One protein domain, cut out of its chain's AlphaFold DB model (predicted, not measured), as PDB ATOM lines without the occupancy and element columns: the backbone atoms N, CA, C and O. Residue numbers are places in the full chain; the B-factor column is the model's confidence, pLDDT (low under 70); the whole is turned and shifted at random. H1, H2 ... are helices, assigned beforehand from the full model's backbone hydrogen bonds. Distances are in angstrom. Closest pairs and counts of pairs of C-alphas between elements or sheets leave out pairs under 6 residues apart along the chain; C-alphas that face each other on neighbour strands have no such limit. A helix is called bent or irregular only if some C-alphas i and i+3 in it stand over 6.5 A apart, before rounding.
ATOM      1  N   ILE A 100     154.392 176.080 155.215       91.31
ATOM      2  CA  ILE A 100     153.674 176.109 153.948       91.31
ATOM      3  C   ILE A 100     152.566 175.050 153.875       91.31
ATOM      4  O   ILE A 100     151.492 175.359 153.374       91.31
ATOM      5  N   ILE A 101     152.762 173.851 154.444       92.12
ATOM      6  CA  ILE A 101     151.713 172.823 154.512       92.12
ATOM      7  C   ILE A 101     150.536 173.348 155.331       92.12
ATOM      8  O   ILE A 101     149.405 173.257 154.870       92.12
ATOM      9  N   CYS A 102     150.786 173.937 156.504       91.88
ATOM     10  CA  CYS A 102     149.725 174.489 157.352       91.88
ATOM     11  C   CYS A 102     148.901 175.561 156.623       91.88
ATOM     12  O   CYS A 102     147.682 175.601 156.768       91.88
ATOM     13  N   ARG A 103     149.555 176.394 155.803       90.31
ATOM     14  CA  ARG A 103     148.894 177.466 155.044       90.31
ATOM     15  C   ARG A 103     148.047 176.959 153.875       90.31
ATOM     16  O   ARG A 103     146.978 177.503 153.631       90.31
ATOM     17  N   VAL A 104     148.503 175.935 153.152       92.19
ATOM     18  CA  VAL A 104     147.812 175.433 151.943       92.19
ATOM     19  C   VAL A 104     146.802 174.320 152.239       92.19
ATOM     20  O   VAL A 104     145.940 174.033 151.409       92.19
ATOM     21  N   LEU A 105     146.888 173.682 153.412       91.25
ATOM     22  CA  LEU A 105     146.029 172.556 153.785       91.25
ATOM     23  C   LEU A 105     144.523 172.873 153.704       91.25
ATOM     24  O   LEU A 105     143.808 172.016 153.189       91.25
ATOM     25  N   PRO A 106     144.021 174.059 154.117       90.00
ATOM     26  CA  PRO A 106     142.606 174.403 153.955       90.00
ATOM     27  C   PRO A 106     142.144 174.390 152.492       90.00
ATOM     28  O   PRO A 106     141.122 173.784 152.179       90.00
ATOM     29  N   ALA A 107     142.929 174.973 151.580       90.38
ATOM     30  CA  ALA A 107     142.618 174.998 150.149       90.38
ATOM     31  C   ALA A 107     142.611 173.585 149.541       90.38
ATOM     32  O   ALA A 107     141.718 173.214 148.780       90.38
ATOM     33  N   VAL A 108     143.589 172.759 149.920       91.06
ATOM     34  CA  VAL A 108     143.691 171.364 149.467       91.06
ATOM     35  C   VAL A 108     142.546 170.506 150.010       91.06
ATOM     36  O   VAL A 108     142.011 169.652 149.297       91.06
ATOM     37  N   HIS A 109     142.167 170.720 151.268       89.62
ATOM     38  CA  HIS A 109     141.048 170.040 151.911       89.62
ATOM     39  C   HIS A 109     139.726 170.381 151.219       89.62
ATOM     40  O   HIS A 109     139.023 169.468 150.784       89.62
ATOM     41  N   ALA A 110     139.472 171.675 150.996       89.19
ATOM     42  CA  ALA A 110     138.307 172.158 150.261       89.19
ATOM     43  C   ALA A 110     138.228 171.567 148.844       89.19
ATOM     44  O   ALA A 110     137.166 171.132 148.416       89.19
ATOM     45  N   LEU A 111     139.353 171.472 148.127       88.88
ATOM     46  CA  LEU A 111     139.383 170.914 146.770       88.88
ATOM     47  C   LEU A 111     139.151 169.397 146.720       88.88
ATOM     48  O   LEU A 111     138.530 168.889 145.787       88.88
ATOM     49  N   SER A 112     139.744 168.650 147.652       85.50
ATOM     50  CA  SER A 112     139.866 167.195 147.512       85.50
ATOM     51  C   SER A 112     138.744 166.403 148.173       85.50
ATOM     52  O   SER A 112     138.434 165.317 147.666       85.50
ATOM     53  N   ARG A 113     138.201 166.908 149.296       80.38
ATOM     54  CA  ARG A 113     137.016 166.416 150.021       80.38
ATOM     55  C   ARG A 113     136.857 167.164 151.361       80.38
ATOM     56  O   ARG A 113     137.515 166.782 152.334       80.38
ATOM     57  N   CYS A 114     135.906 168.086 151.438       81.44
ATOM     58  CA  CYS A 114     135.277 168.555 152.683       81.44
ATOM     59  C   CYS A 114     133.771 168.232 152.666       81.44
ATOM     60  O   CYS A 114     133.318 167.505 151.778       81.44
ATOM     61  N   ASP A 115     132.995 168.743 153.619       77.19
ATOM     62  CA  ASP A 115     131.534 168.560 153.640       77.19
ATOM     63  C   ASP A 115     130.817 169.189 152.428       77.19
ATOM     64  O   ASP A 115     129.816 168.652 151.946       77.19
ATOM     65  N   THR A 116     131.382 170.248 151.842       75.94
ATOM     66  CA  THR A 116     130.822 170.946 150.668       75.94
ATOM     67  C   THR A 116     131.314 170.421 149.320       75.94
ATOM     68  O   THR A 116     130.751 170.783 148.283       75.94
ATOM     69  N   THR A 117     132.331 169.549 149.281       82.81
ATOM     70  CA  THR A 117     132.887 169.030 148.023       82.81
ATOM     71  C   THR A 117     132.858 167.511 147.927       82.81
ATOM     72  O   THR A 117     133.193 166.762 148.843       82.81
ATOM     73  N   SER A 118     132.458 167.023 146.750       84.06
ATOM     74  CA  SER A 118     132.477 165.589 146.466       84.06
ATOM     75  C   SER A 118     133.899 165.042 146.513       84.06
ATOM     76  O   SER A 118     134.844 165.654 146.022       84.06
ATOM     77  N   SER A 119     134.046 163.830 147.043       84.81
ATOM     78  CA  SER A 119     135.346 163.172 147.069       84.81
ATOM     79  C   SER A 119     135.816 162.760 145.680       84.81
ATOM     80  O   SER A 119     135.047 162.186 144.906       84.81
ATOM     81  N   LEU A 120     137.111 162.922 145.423       88.25
ATOM     82  CA  LEU A 120     137.763 162.382 144.233       88.25
ATOM     83  C   LEU A 120     137.747 160.839 144.233       88.25
ATOM     84  O   LEU A 120     138.112 160.189 145.218       88.25
ATOM     85  N   PHE A 121     137.321 160.236 143.121       87.25
ATOM     86  CA  PHE A 121     137.151 158.787 143.011       87.25
ATOM     87  C   PHE A 121     138.473 158.038 143.230       87.25
ATOM     88  O   PHE A 121     139.467 158.269 142.548       87.25
ATOM     89  N   GLY A 122     138.493 157.105 144.186       87.62
ATOM     90  CA  GLY A 122     139.682 156.299 144.490       87.62
ATOM     91  C   GLY A 122     140.821 157.053 145.196       87.62
ATOM     92  O   GLY A 122     141.891 156.470 145.402       87.62
ATOM     93  N   ILE A 123     140.600 158.308 145.604       88.44
ATOM     94  CA  ILE A 123     141.569 159.154 146.306       88.44
ATOM     95  C   ILE A 123     141.050 159.455 147.720       88.44
ATOM     96  O   ILE A 123     139.989 160.043 147.905       88.44
ATOM     97  N   GLY A 124     141.796 159.032 148.745       88.12
ATOM     98  CA  GLY A 124     141.472 159.310 150.151       88.12
ATOM     99  C   GLY A 124     142.282 160.476 150.725       88.12
ATOM    100  O   GLY A 124     143.355 160.782 150.208       88.12
ATOM    101  N   LYS A 125     141.826 161.059 151.849       88.12
ATOM    102  CA  LYS A 125     142.483 162.200 152.535       88.12
ATOM    103  C   LYS A 125     143.978 161.952 152.815       88.12
ATOM    104  O   LYS A 125     144.800 162.835 152.607       88.12
ATOM    105  N   LYS A 126     144.355 160.718 153.186       89.81
ATOM    106  CA  LYS A 126     145.771 160.335 153.350       89.81
ATOM    107  C   LYS A 126     146.560 160.463 152.044       89.81
ATOM    108  O   LYS A 126     147.635 161.038 152.056       89.81
ATOM    109  N   SER A 127     146.035 159.942 150.931       90.25
ATOM    110  CA  SER A 127     146.710 160.040 149.631       90.25
ATOM    111  C   SER A 127     146.919 161.498 149.239       90.25
ATOM    112  O   SER A 127     148.023 161.855 148.859       90.25
ATOM    113  N   VAL A 128     145.885 162.333 149.395       92.00
ATOM    114  CA  VAL A 128     145.961 163.779 149.132       92.00
ATOM    115  C   VAL A 128     147.085 164.423 149.936       92.00
ATOM    116  O   VAL A 128     147.885 165.167 149.377       92.00
ATOM    117  N   TYR A 129     147.161 164.113 151.230       91.94
ATOM    118  CA  TYR A 129     148.188 164.657 152.106       91.94
ATOM    119  C   TYR A 129     149.605 164.231 151.697       91.94
ATOM    120  O   TYR A 129     150.494 165.075 151.681       91.94
ATOM    121  N   GLU A 130     149.824 162.967 151.319       91.94
ATOM    122  CA  GLU A 130     151.141 162.526 150.828       91.94
ATOM    123  C   GLU A 130     151.531 163.267 149.536       91.94
ATOM    124  O   GLU A 130     152.649 163.757 149.421       91.94
ATOM    125  N   VAL A 131     150.593 163.443 148.593       91.62
ATOM    126  CA  VAL A 131     150.836 164.207 147.350       91.62
ATOM    127  C   VAL A 131     151.199 165.650 147.658       91.62
ATOM    128  O   VAL A 131     152.138 166.191 147.078       91.62
ATOM    129  N   LEU A 132     150.448 166.276 148.567       92.31
ATOM    130  CA  LEU A 132     150.711 167.637 148.998       92.31
ATOM    131  C   LEU A 132     152.100 167.744 149.618       92.31
ATOM    132  O   LEU A 132     152.851 168.644 149.266       92.31
ATOM    133  N   LYS A 133     152.447 166.826 150.519       91.75
ATOM    134  CA  LYS A 133     153.735 166.817 151.207       91.75
ATOM    135  C   LYS A 133     154.906 166.698 150.227       91.75
ATOM    136  O   LYS A 133     155.884 167.423 150.388       91.75
ATOM    137  N   ASP A 134     154.783 165.849 149.210       90.00
ATOM    138  CA  ASP A 134     155.824 165.647 148.193       90.00
ATOM    139  C   ASP A 134     155.960 166.840 147.234       90.00
ATOM    140  O   ASP A 134     157.047 167.112 146.725       90.00
ATOM    141  N   ALA A 135     154.866 167.561 146.980       87.62
ATOM    142  CA  ALA A 135     154.789 168.602 145.959       87.62
ATOM    143  C   ALA A 135     154.493 170.005 146.509       87.62
ATOM    144  O   ALA A 135     154.074 170.876 145.751       87.62
ATOM    145  N   VAL A 136     154.680 170.251 147.809       89.00
ATOM    146  CA  VAL A 136     154.160 171.465 148.465       89.00
ATOM    147  C   VAL A 136     154.690 172.765 147.852       89.00
ATOM    148  O   VAL A 136     153.966 173.755 147.784       89.00
ATOM    149  N   LEU A 137     155.928 172.756 147.351       87.69
ATOM    150  CA  LEU A 137     156.543 173.917 146.701       87.69
ATOM    151  C   LEU A 137     155.848 174.300 145.387       87.69
ATOM    152  O   LEU A 137     155.838 175.469 145.027       87.69
ATOM    153  N   ASP A 138     155.213 173.344 144.707       86.25
ATOM    154  CA  ASP A 138     154.482 173.589 143.458       86.25
ATOM    155  C   ASP A 138     153.087 174.190 143.688       86.25
ATOM    156  O   ASP A 138     152.383 174.518 142.731       86.25
ATOM    157  N   PHE A 139     152.674 174.302 144.950       84.69
ATOM    158  CA  PHE A 139     151.375 174.823 145.375       84.69
ATOM    159  C   PHE A 139     151.539 175.902 146.446       84.69
ATOM    160  O   PHE A 139     150.636 176.143 147.244       84.69
ATOM    161  N   SER A 140     152.707 176.549 146.500       80.62
ATOM    162  CA  SER A 140     153.020 177.518 147.548       80.62
ATOM    163  C   SER A 140     152.149 178.773 147.509       80.62
ATOM    164  O   SER A 140     152.092 179.497 148.489       80.62
ATOM    165  N   ASP A 141     151.501 179.047 146.382       80.19
ATOM    166  CA  ASP A 141     150.568 180.145 146.127       80.19
ATOM    167  C   ASP A 141     149.139 179.862 146.629       80.19
ATOM    168  O   ASP A 141     148.304 180.762 146.695       80.19
ATOM    169  N   TRP A 142     148.850 178.630 147.056       85.88
ATOM    170  CA  TRP A 142     147.485 178.191 147.370       85.88
ATOM    171  C   TRP A 142     146.919 178.708 148.683       85.88
ATOM    172  O   TRP A 142     145.722 178.571 148.924       85.88
ATOM    173  N   TYR A 143     147.738 179.320 149.532       79.12
ATOM    174  CA  TYR A 143     147.224 179.955 150.745       79.12
ATOM    175  C   TYR A 143     146.270 181.121 150.430       79.12
ATOM    176  O   TYR A 143     145.434 181.440 151.266       79.12
ATOM    177  N   ASN A 144     146.349 181.693 149.221       80.00
ATOM    178  CA  ASN A 144     145.449 182.733 148.711       80.00
ATOM    179  C   ASN A 144     144.444 182.196 147.674       80.00
ATOM    180  O   ASN A 144     143.848 182.975 146.928       80.00
ATOM    181  N   LEU A 145     144.260 180.872 147.566       81.12
ATOM    182  CA  LEU A 145     143.389 180.295 146.534       81.12
ATOM    183  C   LEU A 145     141.942 180.803 146.651       81.12
ATOM    184  O   LEU A 145     141.282 180.978 145.635       81.12
ATOM    185  N   GLY A 146     141.475 181.077 147.875       78.94
ATOM    186  CA  GLY A 146     140.147 181.647 148.127       78.94
ATOM    187  C   GLY A 146     139.974 183.094 147.649       78.94
ATOM    188  O   GLY A 146     138.854 183.489 147.348       78.94
ATOM    189  N   ASP A 147     141.070 183.848 147.523       85.06
ATOM    190  CA  ASP A 147     141.076 185.246 147.066       85.06
ATOM    191  C   ASP A 147     141.446 185.380 145.579       85.06
ATOM    192  O   ASP A 147     141.460 186.479 145.020       85.06
ATOM    193  N   SER A 148     141.797 184.266 144.934       85.12
ATOM    194  CA  SER A 148     142.189 184.235 143.527       85.12
ATOM    195  C   SER A 148     140.968 184.314 142.613       85.12
ATOM    196  O   SER A 148     139.872 183.883 142.972       85.12
ATOM    197  N   ASP A 149     141.156 184.817 141.394       90.69
ATOM    198  CA  ASP A 149     140.100 184.745 140.390       90.69
ATOM    199  C   ASP A 149     139.784 183.283 140.022       90.69
ATOM    200  O   ASP A 149     140.612 182.372 140.148       90.69
ATOM    201  N   THR A 150     138.565 183.060 139.536       88.69
ATOM    202  CA  THR A 150     138.053 181.727 139.208       88.69
ATOM    203  C   THR A 150     138.931 180.979 138.202       88.69
ATOM    204  O   THR A 150     139.086 179.763 138.319       88.69
ATOM    205  N   GLU A 151     139.514 181.662 137.215       89.69
ATOM    206  CA  GLU A 151     140.329 181.017 136.182       89.69
ATOM    207  C   GLU A 151     141.658 180.526 136.763       89.69
ATOM    208  O   GLU A 151     142.036 179.364 136.562       89.69
ATOM    209  N   THR A 152     142.311 181.360 137.573       87.25
ATOM    210  CA  THR A 152     143.511 180.990 138.332       87.25
ATOM    211  C   THR A 152     143.228 179.825 139.278       87.25
ATOM    212  O   THR A 152     143.979 178.841 139.288       87.25
ATOM    213  N   ALA A 153     142.117 179.878 140.019       87.44
ATOM    214  CA  ALA A 153     141.734 178.822 140.950       87.44
ATOM    215  C   ALA A 153     141.482 177.482 140.235       87.44
ATOM    216  O   ALA A 153     141.973 176.437 140.678       87.44
ATOM    217  N   ILE A 154     140.782 177.499 139.094       89.12
ATOM    218  CA  ILE A 154     140.548 176.310 138.260       89.12
ATOM    219  C   ILE A 154     141.868 175.771 137.704       89.12
ATOM    220  O   ILE A 154     142.108 174.563 137.768       89.12
ATOM    221  N   SER A 155     142.727 176.636 137.160       87.56
ATOM    222  CA  SER A 155     144.016 176.246 136.579       87.56
ATOM    223  C   SER A 155     144.907 175.545 137.610       87.56
ATOM    224  O   SER A 155     145.379 174.423 137.384       87.56
ATOM    225  N   CYS A 156     145.037 176.150 138.792       85.94
ATOM    226  CA  CYS A 156     145.736 175.574 139.932       85.94
ATOM    227  C   CYS A 156     145.137 174.219 140.321       85.94
ATOM    228  O   CYS A 156     145.835 173.198 140.311       85.94
ATOM    229  N   SER A 157     143.829 174.185 140.584       89.44
ATOM    230  CA  SER A 157     143.111 172.981 141.010       89.44
ATOM    231  C   SER A 157     143.302 171.816 140.039       89.44
ATOM    232  O   SER A 157     143.596 170.694 140.457       89.44
ATOM    233  N   ARG A 158     143.232 172.075 138.725       90.00
ATOM    234  CA  ARG A 158     143.462 171.067 137.677       90.00
ATOM    235  C   ARG A 158     144.850 170.444 137.768       90.00
ATOM    236  O   ARG A 158     144.964 169.227 137.635       90.00
ATOM    237  N   ARG A 159     145.893 171.243 138.018       88.94
ATOM    238  CA  ARG A 159     147.273 170.751 138.167       88.94
ATOM    239  C   ARG A 159     147.398 169.792 139.349       88.94
ATOM    240  O   ARG A 159     148.015 168.739 139.211       88.94
ATOM    241  N   PHE A 160     146.797 170.123 140.489       90.12
ATOM    242  CA  PHE A 160     146.825 169.253 141.667       90.12
ATOM    243  C   PHE A 160     146.025 167.966 141.452       90.12
ATOM    244  O   PHE A 160     146.535 166.877 141.706       90.12
ATOM    245  N   VAL A 161     144.810 168.069 140.905       90.94
ATOM    246  CA  VAL A 161     143.968 166.901 140.606       90.94
ATOM    247  C   VAL A 161     144.653 165.966 139.610       90.94
ATOM    248  O   VAL A 161     144.680 164.759 139.838       90.94
ATOM    249  N   ALA A 162     145.277 166.493 138.553       89.88
ATOM    250  CA  ALA A 162     146.042 165.678 137.609       89.88
ATOM    251  C   ALA A 162     147.158 164.891 138.318       89.88
ATOM    252  O   ALA A 162     147.280 163.682 138.127       89.88
ATOM    253  N   ARG A 163     147.910 165.547 139.211       88.62
ATOM    254  CA  ARG A 163     148.956 164.883 140.000       88.62
ATOM    255  C   ARG A 163     148.414 163.808 140.935       88.62
ATOM    256  O   ARG A 163     149.061 162.773 141.073       88.62
ATOM    257  N   LEU A 164     147.245 164.013 141.546       89.38
ATOM    258  CA  LEU A 164     146.610 163.009 142.410       89.38
ATOM    259  C   LEU A 164     146.357 161.687 141.672       89.38
ATOM    260  O   LEU A 164     146.538 160.616 142.256       89.38
ATOM    261  N   TYR A 165     145.977 161.750 140.395       88.31
ATOM    262  CA  TYR A 165     145.715 160.561 139.580       88.31
ATOM    263  C   TYR A 165     146.971 159.979 138.910       88.31
ATOM    264  O   TYR A 165     147.030 158.769 138.683       88.31
ATOM    265  N   ASP A 166     147.999 160.791 138.657       84.56
ATOM    266  CA  ASP A 166     149.211 160.357 137.946       84.56
ATOM    267  C   ASP A 166     150.256 159.650 138.839       84.56
ATOM    268  O   ASP A 166     151.212 159.048 138.359       84.56
ATOM    269  N   GLN A 167     150.058 159.613 140.161       69.19
ATOM    270  CA  GLN A 167     151.057 159.072 141.097       69.19
ATOM    271  C   GLN A 167     151.439 157.590 140.912       69.19
ATOM    272  O   GLN A 167     152.414 157.139 141.513       69.19
TER     273      GLN A 167
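Overview. This is residues 100 to 167 of the 183 residues of an uncharacterized protein of Mytilus coruscus (UniProt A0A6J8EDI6). Three irregular helices, with H1 between H2 and H3, make one uneven layer, and the long helix H4 crosses over it, packing on H2. A long loop, residues 113 to 124, joins H1 to H2. The 68 printed residues include four named helices, H1 to H4 in chain order, and no named strand; the class is all helix. The whole is compact and rounded, with a radius of gyration of the C-alphas of 11.0 A and spans of 29 by 24 by 20 A.

Arrangement. H1, residues 100 to 112, touches H2, residues 125 to 139, at a steep tilt of 55 degrees, opposite ways; their closest C-alphas, of Ile 101 and Val 136, are 6.7 A apart. With residues 103 to 107 alone, H1 touches H3, residues 142 to 147, at a steep tilt of 57 degrees, the same way; the closest C-alphas, of Val 104 and Tyr 143, are 4.7 A apart. H2 and H3 meet only through their link. H4, residues 150 to 166, touches H2 at a steep tilt of 59 degrees, opposite ways, closest at the C-alphas of Val 131 and Leu 164, 6.6 A. H4 is close to H1 but not clearly touching, about perpendicular at 88 degrees, with the C-alphas of Leu 111 and Ser 157 closest at 7.2 A. Every O i to N i+4 pair is within hydrogen-bond range in H4, against 7 of 9 in H1, 8 of 11 in H2 and 0 of 2 in H3, where 2 of 3 O i to N i+3 pairs are.

Along the chain. H1 begins at C-alpha 100 (153.674, 176.109, 153.948) and is 17.7 A long; H2 is 17.0 A, H3 9.5 A. H4, 24.1 A, ends at C-alpha 166 (149.211, 160.357, 137.946). H1, H2 and H3 are irregular: C-alphas 103 and 106, 134 and 137, and 143 and 146 are 7.1, 8.4 and 7.7 A apart.

Size, cuts and confidence. The C-alphas farthest apart, of Gly 122 and Asp 147, are 29.1 A apart. The printed part has no cut. The link from H1 to H2 is long; the other two are tight. Residues 147 to 152, of which 150 to 152 belong to H4, stand free. Mean pLDDT of the printed part is 87.2; residue 167 is under 70.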